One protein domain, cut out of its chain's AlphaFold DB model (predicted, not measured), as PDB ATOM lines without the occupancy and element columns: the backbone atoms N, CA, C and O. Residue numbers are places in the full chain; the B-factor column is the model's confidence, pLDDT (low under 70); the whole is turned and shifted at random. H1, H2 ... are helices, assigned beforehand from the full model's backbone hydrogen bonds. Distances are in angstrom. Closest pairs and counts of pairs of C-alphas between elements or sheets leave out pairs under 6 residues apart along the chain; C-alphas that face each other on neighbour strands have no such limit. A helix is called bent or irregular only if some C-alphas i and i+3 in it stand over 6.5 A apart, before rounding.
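Overview. This is residues 4 to 90 of the 141 residues of the protein "HD domain-containing protein" of Methanophagales archaeon (UniProt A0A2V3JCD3). A hairpin of two helices, H4 and H5, side by side and running opposite ways, makes the core, with H1 crossing H5 on one side and H2 crossing H4 on another. H6 packs on H1 and meets one end of H5, while a long loop, residues 23 to 35, runs from H2 to the small H3 at that same end of H5. The printed part has 87 residues with six named helices in the order H1 to H6 and no named strand; the class is all helix, with 56 residues in named elements. It is compact, with a radius of gyration of the C-alphas of 11.9 A, and rounded, spanning 30 by 30 by 22 A.

Arrangement. H1, residues 4 to 13, touches H5, residues 59 to 70, at a steep tilt of 63 degrees, the same way; their closest C-alphas, of Ala 10 and Cys 64, are 5.2 A apart. H1 also touches H6, residues 77 to 89, at a steep tilt of 43 degrees, with the C-alphas of Ala 11 and Ile 82 closest at 5.5 A. H2, residues 17 to 22, touches H4, residues 46 to 56, about perpendicular at 80 degrees; the C-alphas of Gly 17 and Ser 49 come closest, at 4.0 A. H3, residues 36 to 39, only just touches H5, with 3 pairs of C-alphas within 8 A, at residues 69 to 70 of H5 alone; the closest C-alphas, of Tyr 39 and Tyr 70, are 4.8 A apart. H4 and H5 form a helical hairpin and touch at a shallow tilt of 6 degrees, opposite ways, with the C-alphas of Ala 46 and Leu 69 closest at 4.7 A. H5 is the hub, touching four helices. H6 only just touches it, with 3 pairs of C-alphas within 8 A, between residues 67 to 70 of H5 and 78 to 79 of H6; the closest C-alphas, of Leu 67 and Leu 79, are 6.0 A apart. H4 and H6 are apart. Every O i to N i+4 pair is within hydrogen-bond range in H1, H2, H4 and H6; in H5 it is 3 of 8, beside 5 of 9 O i to N i+3 pairs, and H3 is too short for an O i to N i+4 pair.

Along the chain. H1 begins at C-alpha 4, (-18.818, -32.182, 31.046), and is 14.3 A long. H2 is 8.3 A and H3 5.3 A long. H4 is 15.2 A long and begins at C-alpha 46, (-9.284, -44.893, 43.969). H5 is 19.4 A long and irregular: C-alphas 63 and 66 are 7.3 A apart. H6 is 18.3 A long and ends at C-alpha 89, (-2.597, -28.867, 41.656).

Size, cuts and confidence. The two C-alphas farthest apart, of Glu 4 and Gly 24, are 32.9 A apart. The printed part has no cut. The link from H2 to H3 is long, with 13 residues. The mean pLDDT of the printed part is 95.5, and no printed residue is under 70.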
ATOM      1  N   GLU A   4     -19.599 -33.247  30.418       96.56
ATOM      2  CA  GLU A   4     -18.818 -32.182  31.046       96.56
ATOM      3  C   GLU A   4     -19.001 -32.174  32.567       96.56
ATOM      4  O   GLU A   4     -18.028 -32.128  33.323       96.56
ATOM      5  N   ASN A   5     -20.241 -32.266  33.034       97.56
ATOM      6  CA  ASN A   5     -20.553 -32.341  34.453       97.56
ATOM      7  C   ASN A   5     -20.072 -33.664  35.069       97.56
ATOM      8  O   ASN A   5     -19.609 -33.668  36.210       97.56
ATOM      9  N   THR A   6     -20.069 -34.761  34.304       98.06
ATOM     10  CA  THR A   6     -19.459 -36.036  34.727       98.06
ATOM     11  C   THR A   6     -17.958 -35.890  34.958       98.06
ATOM     12  O   THR A   6     -17.457 -36.308  36.004       98.06
ATOM     13  N   LEU A   7     -17.248 -35.236  34.037       98.25
ATOM     14  CA  LEU A   7     -15.820 -34.955  34.170       98.25
ATOM     15  C   LEU A   7     -15.521 -34.032  35.359       98.25
ATOM     16  O   LEU A   7     -14.605 -34.305  36.133       98.25
ATOM     17  N   ARG A   8     -16.308 -32.965  35.545       98.12
ATOM     18  CA  ARG A   8     -16.159 -32.035  36.680       98.12
ATOM     19  C   ARG A   8     -16.379 -32.734  38.019       98.12
ATOM     20  O   ARG A   8     -15.594 -32.536  38.945       98.12
ATOM     21  N   LEU A   9     -17.412 -33.572  38.116       98.50
ATOM     22  CA  LEU A   9     -17.691 -34.334  39.328       98.50
ATOM     23  C   LEU A   9     -16.581 -35.351  39.615       98.50
ATOM     24  O   LEU A   9     -16.128 -35.458  40.753       98.50
ATOM     25  N   ALA A  10     -16.092 -36.051  38.588       98.31
ATOM     26  CA  ALA A  10     -14.963 -36.961  38.730       98.31
ATOM     27  C   ALA A  10     -13.697 -36.235  39.204       98.31
ATOM     28  O   ALA A  10     -13.034 -36.698  40.127       98.31
ATOM     29  N   ALA A  11     -13.381 -35.076  38.619       97.94
ATOM     30  CA  ALA A  11     -12.249 -34.254  39.034       97.94
ATOM     31  C   ALA A  11     -12.376 -33.792  40.494       97.94
ATOM     32  O   ALA A  11     -11.386 -33.798  41.220       97.94
ATOM     33  N   LEU A  12     -13.582 -33.453  40.956       98.19
ATOM     34  CA  LEU A  12     -13.823 -33.102  42.357       98.19
ATOM     35  C   LEU A  12     -13.617 -34.298  43.305       98.19
ATOM     36  O   LEU A  12     -13.086 -34.129  44.400       98.19
ATOM     37  N   LEU A  13     -14.035 -35.499  42.894       98.38
ATOM     38  CA  LEU A  13     -14.103 -36.678  43.763       98.38
ATOM     39  C   LEU A  13     -12.942 -37.668  43.615       98.38
ATOM     40  O   LEU A  13     -12.875 -38.608  44.404       98.38
ATOM     41  N   HIS A  14     -12.027 -37.489  42.656       97.44
ATOM     42  CA  HIS A  14     -10.972 -38.469  42.344       97.44
ATOM     43  C   HIS A  14     -10.210 -38.956  43.592       97.44
ATOM     44  O   HIS A  14      -9.982 -40.155  43.768       97.44
ATOM     45  N   ASP A  15      -9.941 -38.042  44.523       96.44
ATOM     46  CA  ASP A  15      -9.151 -38.266  45.730       96.44
ATOM     47  C   ASP A  15      -9.969 -38.445  47.024       96.44
ATOM     48  O   ASP A  15      -9.379 -38.599  48.099       96.44
ATOM     49  N   ILE A  16     -11.311 -38.462  46.978       96.94
ATOM     50  CA  ILE A  16     -12.142 -38.557  48.198       96.94
ATOM     51  C   ILE A  16     -11.848 -39.831  49.004       96.94
ATOM     52  O   ILE A  16     -11.870 -39.834  50.237       96.94
ATOM     53  N   GLY A  17     -11.459 -40.905  48.314       95.75
ATOM     54  CA  GLY A  17     -11.044 -42.160  48.918       95.75
ATOM     55  C   GLY A  17      -9.818 -42.041  49.822       95.75
ATOM     56  O   GLY A  17      -9.626 -42.901  50.675       95.75
ATOM     57  N   LYS A  18      -9.004 -40.978  49.716       92.56
ATOM     58  CA  LYS A  18      -7.889 -40.734  50.646       92.56
ATOM     59  C   LYS A  18      -8.382 -40.496  52.076       92.56
ATOM     60  O   LYS A  18      -7.722 -40.956  53.008       92.56
ATOM     61  N   PHE A  19      -9.523 -39.817  52.235       92.12
ATOM     62  CA  PHE A  19     -10.164 -39.579  53.532       92.12
ATOM     63  C   PHE A  19     -10.712 -40.883  54.113       92.12
ATOM     64  O   PHE A  19     -10.367 -41.254  55.232       92.12
ATOM     65  N   TRP A  20     -11.487 -41.627  53.318       93.56
ATOM     66  CA  TRP A  20     -12.082 -42.885  53.766       93.56
ATOM     67  C   TRP A  20     -11.014 -43.946  54.064       93.56
ATOM     68  O   TRP A  20     -11.018 -44.531  55.142       93.56
ATOM     69  N   GLN A  21     -10.013 -44.116  53.198       91.44
ATOM     70  CA  GLN A  21      -8.882 -45.012  53.456       91.44
ATOM     71  C   GLN A  21      -8.163 -44.679  54.777       91.44
ATOM     72  O   GLN A  21      -7.683 -45.580  55.459       91.44
ATOM     73  N   GLY A  22      -8.103 -43.396  55.160       86.44
ATOM     74  CA  GLY A  22      -7.509 -42.953  56.423       86.44
ATOM     75  C   GLY A  22      -8.264 -43.401  57.679       86.44
ATOM     76  O   GLY A  22      -7.665 -43.426  58.749       86.44
ATOM     77  N   SER A  23      -9.539 -43.785  57.559       89.00
ATOM     78  CA  SER A  23     -10.338 -44.308  58.679       89.00
ATOM     79  C   SER A  23     -10.026 -45.766  59.036       89.00
ATOM     80  O   SER A  23     -10.354 -46.202  60.133       89.00
ATOM     81  N   GLY A  24      -9.399 -46.521  58.126       89.19
ATOM     82  CA  GLY A  24      -9.192 -47.967  58.269       89.19
ATOM     83  C   GLY A  24     -10.372 -48.833  57.810       89.19
ATOM     84  O   GLY A  24     -10.209 -50.046  57.690       89.19
ATOM     85  N   GLU A  25     -11.522 -48.234  57.492       93.69
ATOM     86  CA  GLU A  25     -12.685 -48.956  56.967       93.69
ATOM     87  C   GLU A  25     -12.433 -49.496  55.545       93.69
ATOM     88  O   GLU A  25     -11.767 -48.838  54.729       93.69
ATOM     89  N   PRO A  26     -12.960 -50.688  55.207       95.38
ATOM     90  CA  PRO A  26     -12.760 -51.292  53.897       95.38
ATOM     91  C   PRO A  26     -13.553 -50.560  52.804       95.38
ATOM     92  O   PRO A  26     -14.577 -49.928  53.054       95.38
ATOM     93  N   HIS A  27     -13.082 -50.682  51.563       96.81
ATOM     94  CA  HIS A  27     -13.854 -50.313  50.376       96.81
ATOM     95  C   HIS A  27     -14.838 -51.434  49.993       96.81
ATOM     96  O   HIS A  27     -14.743 -52.553  50.501       96.81
ATOM     97  N   ASP A  28     -15.743 -51.174  49.044       97.19
ATOM     98  CA  ASP A  28     -16.664 -52.189  48.523       97.19
ATOM     99  C   ASP A  28     -15.881 -53.368  47.913       97.19
ATOM    100  O   ASP A  28     -14.954 -53.195  47.108       97.19
ATOM    101  N   SER A  29     -16.272 -54.580  48.307       97.38
ATOM    102  CA  SER A  29     -15.689 -55.846  47.861       97.38
ATOM    103  C   SER A  29     -15.650 -56.027  46.341       97.38
ATOM    104  O   SER A  29     -14.766 -56.727  45.840       97.38
ATOM    105  N   ARG A  30     -16.528 -55.351  45.584       97.00
ATOM    106  CA  ARG A  30     -16.532 -55.398  44.114       97.00
ATOM    107  C   ARG A  30     -15.204 -54.966  43.501       97.00
ATOM    108  O   ARG A  30     -14.854 -55.452  42.434       97.00
ATOM    109  N   TYR A  31     -14.427 -54.122  44.182       97.50
ATOM    110  CA  TYR A  31     -13.129 -53.639  43.702       97.50
ATOM    111  C   TYR A  31     -11.939 -54.491  44.174       97.50
ATOM    112  O   TYR A  31     -10.793 -54.145  43.894       97.50
ATOM    113  N   ASN A  32     -12.165 -55.598  44.896       96.69
ATOM    114  CA  ASN A  32     -11.086 -56.448  45.428       96.69
ATOM    115  C   ASN A  32     -10.230 -57.102  44.339       96.69
ATOM    116  O   ASN A  32      -9.061 -57.388  44.581       96.69
ATOM    117  N   HIS A  33     -10.805 -57.331  43.159       96.75
ATOM    118  CA  HIS A  33     -10.110 -57.942  42.030       96.75
ATOM    119  C   HIS A  33      -9.130 -56.989  41.329       96.75
ATOM    120  O   HIS A  33      -8.300 -57.457  40.558       96.75
ATOM    121  N   LEU A  34      -9.225 -55.677  41.582       96.56
ATOM    122  CA  LEU A  34      -8.403 -54.674  40.911       96.56
ATOM    123  C   LEU A  34      -7.013 -54.583  41.533       96.56
ATOM    124  O   LEU A  34      -6.858 -54.488  42.760       96.56
ATOM    125  N   THR A  35      -6.005 -54.522  40.672       95.56
ATOM    126  CA  THR A  35      -4.592 -54.474  41.042       95.56
ATOM    127  C   THR A  35      -3.960 -53.129  40.652       95.56
ATOM    128  O   THR A  35      -4.584 -52.314  39.963       95.56
ATOM    129  N   PRO A  36      -2.724 -52.828  41.095       93.31
ATOM    130  CA  PRO A  36      -2.018 -51.616  40.675       93.31
ATOM    131  C   PRO A  36      -1.857 -51.460  39.155       93.31
ATOM    132  O   PRO A  36      -1.663 -50.342  38.681       93.31
ATOM    133  N   GLU A  37      -1.942 -52.542  38.384       94.38
ATOM    134  CA  GLU A  37      -1.950 -52.529  36.918       94.38
ATOM    135  C   GLU A  37      -3.240 -51.914  36.349       94.38
ATOM    136  O   GLU A  37      -3.217 -51.314  35.270       94.38
ATOM    137  N   ASP A  38      -4.346 -52.015  37.089       94.44
ATOM    138  CA  ASP A  38      -5.635 -51.436  36.727       94.44
ATOM    139  C   ASP A  38      -5.694 -49.965  37.117       94.44
ATOM    140  O   ASP A  38      -5.821 -49.093  36.253       94.44
ATOM    141  N   TYR A  39      -5.563 -49.686  38.417       90.19
ATOM    142  CA  TYR A  39      -5.792 -48.353  38.968       90.19
ATOM    143  C   TYR A  39      -4.530 -47.497  39.050       90.19
ATOM    144  O   TYR A  39      -4.666 -46.320  39.329       90.19
ATOM    145  N   GLY A  40      -3.327 -48.029  38.819       91.31
ATOM    146  CA  GLY A  40      -2.050 -47.306  38.887       91.31
ATOM    147  C   GLY A  40      -1.275 -47.509  40.201       91.31
ATOM    148  O   GLY A  40      -1.843 -47.609  41.287       91.31
ATOM    149  N   LYS A  41       0.066 -47.501  40.133       87.81
ATOM    150  CA  LYS A  41       0.991 -47.835  41.247       87.81
ATOM    151  C   LYS A  41       0.731 -47.090  42.567       87.81
ATOM    152  O   LYS A  41       0.996 -47.623  43.642       87.81
ATOM    153  N   HIS A  42       0.242 -45.852  42.496       84.12
ATOM    154  CA  HIS A  42      -0.021 -44.992  43.658       84.12
ATOM    155  C   HIS A  42      -1.518 -44.694  43.869       84.12
ATOM    156  O   HIS A  42      -1.877 -43.883  44.725       84.12
ATOM    157  N   GLY A  43      -2.391 -45.399  43.140       87.25
ATOM    158  CA  GLY A  43      -3.828 -45.136  43.065       87.25
ATOM    159  C   GLY A  43      -4.716 -46.009  43.947       87.25
ATOM    160  O   GLY A  43      -5.916 -46.041  43.726       87.25
ATOM    161  N   ALA A  44      -4.185 -46.720  44.949       92.25
ATOM    162  CA  ALA A  44      -4.983 -47.684  45.726       92.25
ATOM    163  C   ALA A  44      -6.241 -47.075  46.382       92.25
ATOM    164  O   ALA A  44      -7.256 -47.756  46.521       92.25
ATOM    165  N   HIS A  45      -6.194 -45.790  46.748       95.12
ATOM    166  CA  HIS A  45      -7.335 -45.056  47.305       95.12
ATOM    167  C   HIS A  45      -8.496 -44.890  46.307       95.12
ATOM    168  O   HIS A  45      -9.623 -44.674  46.738       95.12
ATOM    169  N   ALA A  46      -8.260 -45.033  45.000       97.19
ATOM    170  CA  ALA A  46      -9.284 -44.893  43.969       97.19
ATOM    171  C   ALA A  46     -10.427 -45.912  44.130       97.19
ATOM    172  O   ALA A  46     -11.575 -45.597  43.833       97.19
ATOM    173  N   LYS A  47     -10.151 -47.093  44.710       98.00
ATOM    174  CA  LYS A  47     -11.186 -48.075  45.085       98.00
ATOM    175  C   LYS A  47     -12.161 -47.531  46.133       98.00
ATOM    176  O   LYS A  47     -13.362 -47.775  46.047       98.00
ATOM    177  N   TRP A  48     -11.660 -46.759  47.100       98.31
ATOM    178  CA  TRP A  48     -12.498 -46.071  48.087       98.31
ATOM    179  C   TRP A  48     -13.252 -44.899  47.454       98.31
ATOM    180  O   TRP A  48     -14.416 -44.698  47.781       98.31
ATOM    181  N   SER A  49     -12.638 -44.161  46.521       98.19
ATOM    182  CA  SER A  49     -13.336 -43.103  45.776       98.19
ATOM    183  C   SER A  49     -14.512 -43.670  44.970       98.19
ATOM    184  O   SER A  49     -15.618 -43.146  45.049       98.19
ATOM    185  N   ALA A  50     -14.307 -44.783  44.261       98.38
ATOM    186  CA  ALA A  50     -15.369 -45.474  43.529       98.38
ATOM    187  C   ALA A  50     -16.450 -46.023  44.473       98.38
ATOM    188  O   ALA A  50     -17.636 -45.800  44.246       98.38
ATOM    189  N   SER A  51     -16.044 -46.624  45.601       98.38
ATOM    190  CA  SER A  51     -16.976 -47.063  46.653       98.38
ATOM    191  C   SER A  51     -17.838 -45.915  47.170       98.38
ATOM    192  O   SER A  51     -19.024 -46.106  47.420       98.38
ATOM    193  N   PHE A  52     -17.264 -44.717  47.315       98.38
ATOM    194  CA  PHE A  52     -17.996 -43.541  47.776       98.38
ATOM    195  C   PHE A  52     -19.059 -43.125  46.760       98.38
ATOM    196  O   PHE A  52     -20.205 -42.890  47.137       98.38
ATOM    197  N   VAL A  53     -18.691 -43.097  45.475       98.38
ATOM    198  CA  VAL A  53     -19.608 -42.779  44.373       98.38
ATOM    199  C   VAL A  53     -20.814 -43.716  44.384       98.38
ATOM    200  O   VAL A  53     -21.943 -43.237  44.447       98.38
ATOM    201  N   VAL A  54     -20.594 -45.033  44.399       97.94
ATOM    202  CA  VAL A  54     -21.695 -46.010  44.314       97.94
ATOM    203  C   VAL A  54     -22.534 -46.099  45.591       97.94
ATOM    204  O   VAL A  54     -23.701 -46.474  45.527       97.94
ATOM    205  N   SER A  55     -21.954 -45.775  46.751       96.88
ATOM    206  CA  SER A  55     -22.630 -45.925  48.048       96.88
ATOM    207  C   SER A  55     -23.432 -44.692  48.456       96.88
ATOM    208  O   SER A  55     -24.424 -44.827  49.168       96.88
ATOM    209  N   TYR A  56     -22.989 -43.496  48.056       97.38
ATOM    210  CA  TYR A  56     -23.520 -42.242  48.602       97.38
ATOM    211  C   TYR A  56     -24.068 -41.274  47.560       97.38
ATOM    212  O   TYR A  56     -24.796 -40.355  47.938       97.38
ATOM    213  N   LEU A  57     -23.747 -41.438  46.273       97.56
ATOM    214  CA  LEU A  57     -24.321 -40.579  45.243       97.56
ATOM    215  C   LEU A  57     -25.606 -41.186  44.663       97.56
ATOM    216  O   LEU A  57     -25.659 -42.398  44.437       97.56
ATOM    217  N   PRO A  58     -26.620 -40.351  44.366       97.31
ATOM    218  CA  PRO A  58     -27.751 -40.741  43.529       97.31
ATOM    219  C   PRO A  58     -27.298 -41.362  42.202       97.31
ATOM    220  O   PRO A  58     -26.264 -40.970  41.655       97.31
ATOM    221  N   GLU A  59     -28.079 -42.313  41.681       96.06
ATOM    222  CA  GLU A  59     -27.751 -43.096  40.479       96.06
ATOM    223  C   GLU A  59     -27.382 -42.200  39.285       96.06
ATOM    224  O   GLU A  59     -26.409 -42.468  38.582       96.06
ATOM    225  N   GLU A  60     -28.064 -41.062  39.111       95.12
ATOM    226  CA  GLU A  60     -27.806 -40.122  38.014       95.12
ATOM    227  C   GLU A  60     -26.403 -39.477  38.023       95.12
ATOM    228  O   GLU A  60     -25.981 -38.903  37.007       95.12
ATOM    229  N   PHE A  61     -25.689 -39.562  39.151       96.81
ATOM    230  CA  PHE A  61     -24.335 -39.044  39.350       96.81
ATOM    231  C   PHE A  61     -23.257 -40.134  39.353       96.81
ATOM    232  O   PHE A  61     -22.071 -39.803  39.312       96.81
ATOM    233  N   GLN A  62     -23.630 -41.417  39.354       97.50
ATOM    234  CA  GLN A  62     -22.671 -42.523  39.461       97.50
ATOM    235  C   GLN A  62     -21.844 -42.750  38.187       97.50
ATOM    236  O   GLN A  62     -20.811 -43.411  38.232       97.50
ATOM    237  N   ASN A  63     -22.208 -42.115  37.066       96.50
ATOM    238  CA  ASN A  63     -21.473 -42.192  35.795       96.50
ATOM    239  C   ASN A  63     -19.989 -41.774  35.901       96.50
ATOM    240  O   ASN A  63     -19.191 -42.104  35.024       96.50
ATOM    241  N   CYS A  64     -19.597 -41.060  36.963       97.56
ATOM    242  CA  CYS A  64     -18.209 -40.676  37.218       97.56
ATOM    243  C   CYS A  64     -17.356 -41.781  37.877       97.56
ATOM    244  O   CYS A  64     -16.144 -41.599  37.999       97.56
ATOM    245  N   GLU A  65     -17.943 -42.919  38.274       98.12
ATOM    246  CA  GLU A  65     -17.269 -44.014  38.993       98.12
ATOM    247  C   GLU A  65     -15.977 -44.458  38.293       98.12
ATOM    248  O   GLU A  65     -14.907 -44.503  38.899       98.12
ATOM    249  N   SER A  66     -16.050 -44.742  36.992       97.50
ATOM    250  CA  SER A  66     -14.886 -45.201  36.223       97.50
ATOM    251  C   SER A  66     -13.774 -44.148  36.154       97.50
ATOM    252  O   SER A  66     -12.589 -44.484  36.210       97.50
ATOM    253  N   LEU A  67     -14.142 -42.866  36.085       98.25
ATOM    254  CA  LEU A  67     -13.187 -41.766  36.039       98.25
ATOM    255  C   LEU A  67     -12.450 -41.622  37.374       98.25
ATOM    256  O   LEU A  67     -11.227 -41.488  37.377       98.25
ATOM    257  N   VAL A  68     -13.159 -41.721  38.503       98.06
ATOM    258  CA  VAL A  68     -12.510 -41.692  39.823       98.06
ATOM    259  C   VAL A  68     -11.704 -42.962  40.092       98.06
ATOM    260  O   VAL A  68     -10.683 -42.892  40.765       98.06
ATOM    261  N   LEU A  69     -12.096 -44.113  39.540       98.19
ATOM    262  CA  LEU A  69     -11.413 -45.388  39.767       98.19
ATOM    263  C   LEU A  69     -10.067 -45.498  39.031       98.19
ATOM    264  O   LEU A  69      -9.107 -46.037  39.580       98.19
ATOM    265  N   TYR A  70      -9.976 -44.982  37.802       97.81
ATOM    266  CA  TYR A  70      -8.826 -45.222  36.918       97.81
ATOM    267  C   TYR A  70      -7.919 -44.001  36.692       97.81
ATOM    268  O   TYR A  70      -7.017 -44.055  35.854       97.81
ATOM    269  N   HIS A  71      -8.110 -42.894  37.418       95.81
ATOM    270  CA  HIS A  71      -7.371 -41.646  37.163       95.81
ATOM    271  C   HIS A  71      -5.841 -41.730  37.355       95.81
ATOM    272  O   HIS A  71      -5.133 -40.948  36.726       95.81
ATOM    273  N   HIS A  72      -5.293 -42.691  38.122       95.00
ATOM    274  CA  HIS A  72      -3.826 -42.900  38.198       95.00
ATOM    275  C   HIS A  72      -3.262 -43.794  37.080       95.00
ATOM    276  O   HIS A  72      -2.047 -43.990  37.013       95.00
ATOM    277  N   ASN A  73      -4.104 -44.324  36.188       95.50
ATOM    278  CA  ASN A  73      -3.704 -45.081  34.999       95.50
ATOM    279  C   ASN A  73      -4.472 -44.589  33.753       95.50
ATOM    280  O   ASN A  73      -5.338 -45.293  33.220       95.50
ATOM    281  N   PRO A  74      -4.215 -43.351  33.292       95.88
ATOM    282  CA  PRO A  74      -5.092 -42.675  32.346       95.88
ATOM    283  C   PRO A  74      -4.974 -43.227  30.917       95.88
ATOM    284  O   PRO A  74      -4.003 -42.976  30.201       95.88
ATOM    285  N   LYS A  75      -6.019 -43.933  30.464       95.25
ATOM    286  CA  LYS A  75      -6.079 -44.572  29.131       95.25
ATOM    287  C   LYS A  75      -6.894 -43.799  28.088       95.25
ATOM    288  O   LYS A  75      -6.809 -44.107  26.904       95.25
ATOM    289  N   ASN A  76      -7.650 -42.780  28.494       96.56
ATOM    290  CA  ASN A  76      -8.489 -41.968  27.604       96.56
ATOM    291  C   ASN A  76      -8.316 -40.462  27.877       96.56
ATOM    292  O   ASN A  76      -7.566 -40.068  28.770       96.56
ATOM    293  N   ARG A  77      -8.972 -39.619  27.069       97.81
ATOM    294  CA  ARG A  77      -8.874 -38.153  27.160       97.81
ATOM    295  C   ARG A  77      -9.267 -37.629  28.542       97.81
ATOM    296  O   ARG A  77      -8.530 -36.830  29.107       97.81
ATOM    297  N   ASP A  78     -10.383 -38.086  29.084       98.00
ATOM    298  CA  ASP A  78     -10.957 -37.532  30.310       98.00
ATOM    299  C   ASP A  78     -10.138 -37.918  31.542       98.00
ATOM    300  O   ASP A  78      -9.808 -37.065  32.364       98.00
ATOM    301  N   LEU A  79      -9.670 -39.169  31.604       97.69
ATOM    302  CA  LEU A  79      -8.707 -39.604  32.615       97.69
ATOM    303  C   LEU A  79      -7.397 -38.807  32.532       97.69
ATOM    304  O   LEU A  79      -6.831 -38.455  33.563       97.69
ATOM    305  N   LYS A  80      -6.915 -38.492  31.319       98.19
ATOM    306  CA  LYS A  80      -5.717 -37.654  31.134       98.19
ATOM    307  C   LYS A  80      -5.938 -36.223  31.620       98.19
ATOM    308  O   LYS A  80      -5.017 -35.650  32.190       98.19
ATOM    309  N   ILE A  81      -7.131 -35.656  31.416       98.19
ATOM    310  CA  ILE A  81      -7.482 -34.327  31.936       98.19
ATOM    311  C   ILE A  81      -7.445 -34.336  33.465       98.19
ATOM    312  O   ILE A  81      -6.798 -33.473  34.050       98.19
ATOM    313  N   ILE A  82      -8.079 -35.325  34.105       97.75
ATOM    314  CA  ILE A  82      -8.095 -35.445  35.571       97.75
ATOM    315  C   ILE A  82      -6.674 -35.622  36.114       97.75
ATOM    316  O   ILE A  82      -6.273 -34.887  37.010       97.75
ATOM    317  N   ALA A  83      -5.891 -36.542  35.542       95.56
ATOM    318  CA  ALA A  83      -4.517 -36.794  35.974       95.56
ATOM    319  C   ALA A  83      -3.627 -35.547  35.834       95.56
ATOM    320  O   ALA A  83      -2.868 -35.215  36.740       95.56
ATOM    321  N   LEU A  84      -3.749 -34.822  34.717       95.94
ATOM    322  CA  LEU A  84      -3.000 -33.586  34.507       95.94
ATOM    323  C   LEU A  84      -3.422 -32.495  35.500       95.94
ATOM    324  O   LEU A  84      -2.562 -31.798  36.032       95.94
ATOM    325  N   ALA A  85      -4.721 -32.353  35.770       95.44
ATOM    326  CA  ALA A  85      -5.228 -31.398  36.749       95.44
ATOM    327  C   ALA A  85      -4.731 -31.713  38.172       95.44
ATOM    328  O   ALA A  85      -4.286 -30.801  38.871       95.44
ATOM    329  N   ASP A  86      -4.728 -32.988  38.577       93.38
ATOM    330  CA  ASP A  86      -4.159 -33.428  39.859       93.38
ATOM    331  C   ASP A  86      -2.670 -33.059  39.963       93.38
ATOM    332  O   ASP A  86      -2.242 -32.427  40.936       93.38
ATOM    333  N   TRP A  87      -1.881 -33.352  38.924       91.31
ATOM    334  CA  TRP A  87      -0.456 -33.009  38.894       91.31
ATOM    335  C   TRP A  87      -0.209 -31.501  38.964       91.31
ATOM    336  O   TRP A  87       0.631 -31.060  39.749       91.31
ATOM    337  N   LEU A  88      -0.965 -30.703  38.204       92.00
ATOM    338  CA  LEU A  88      -0.864 -29.242  38.231       92.00
ATOM    339  C   LEU A  88      -1.236 -28.669  39.605       92.00
ATOM    340  O   LEU A  88      -0.600 -27.722  40.063       92.00
ATOM    341  N   SER A  89      -2.205 -29.272  40.298       90.12
ATOM    342  CA  SER A  89      -2.597 -28.867  41.656       90.12
ATOM    343  C   SER A  89      -1.602 -29.296  42.747       90.12
ATOM    344  O   SER A  89      -1.660 -28.818  43.878       90.12
ATOM    345  N   SER A  90      -0.668 -30.195  42.420       79.94
ATOM    346  CA  SER A  90       0.261 -30.820  43.367       79.94
ATOM    347  C   SER A  90       1.632 -30.137  43.467       79.94
ATOM    348  O   SER A  90       2.460 -30.577  44.268       79.94
TER     349      SER A  90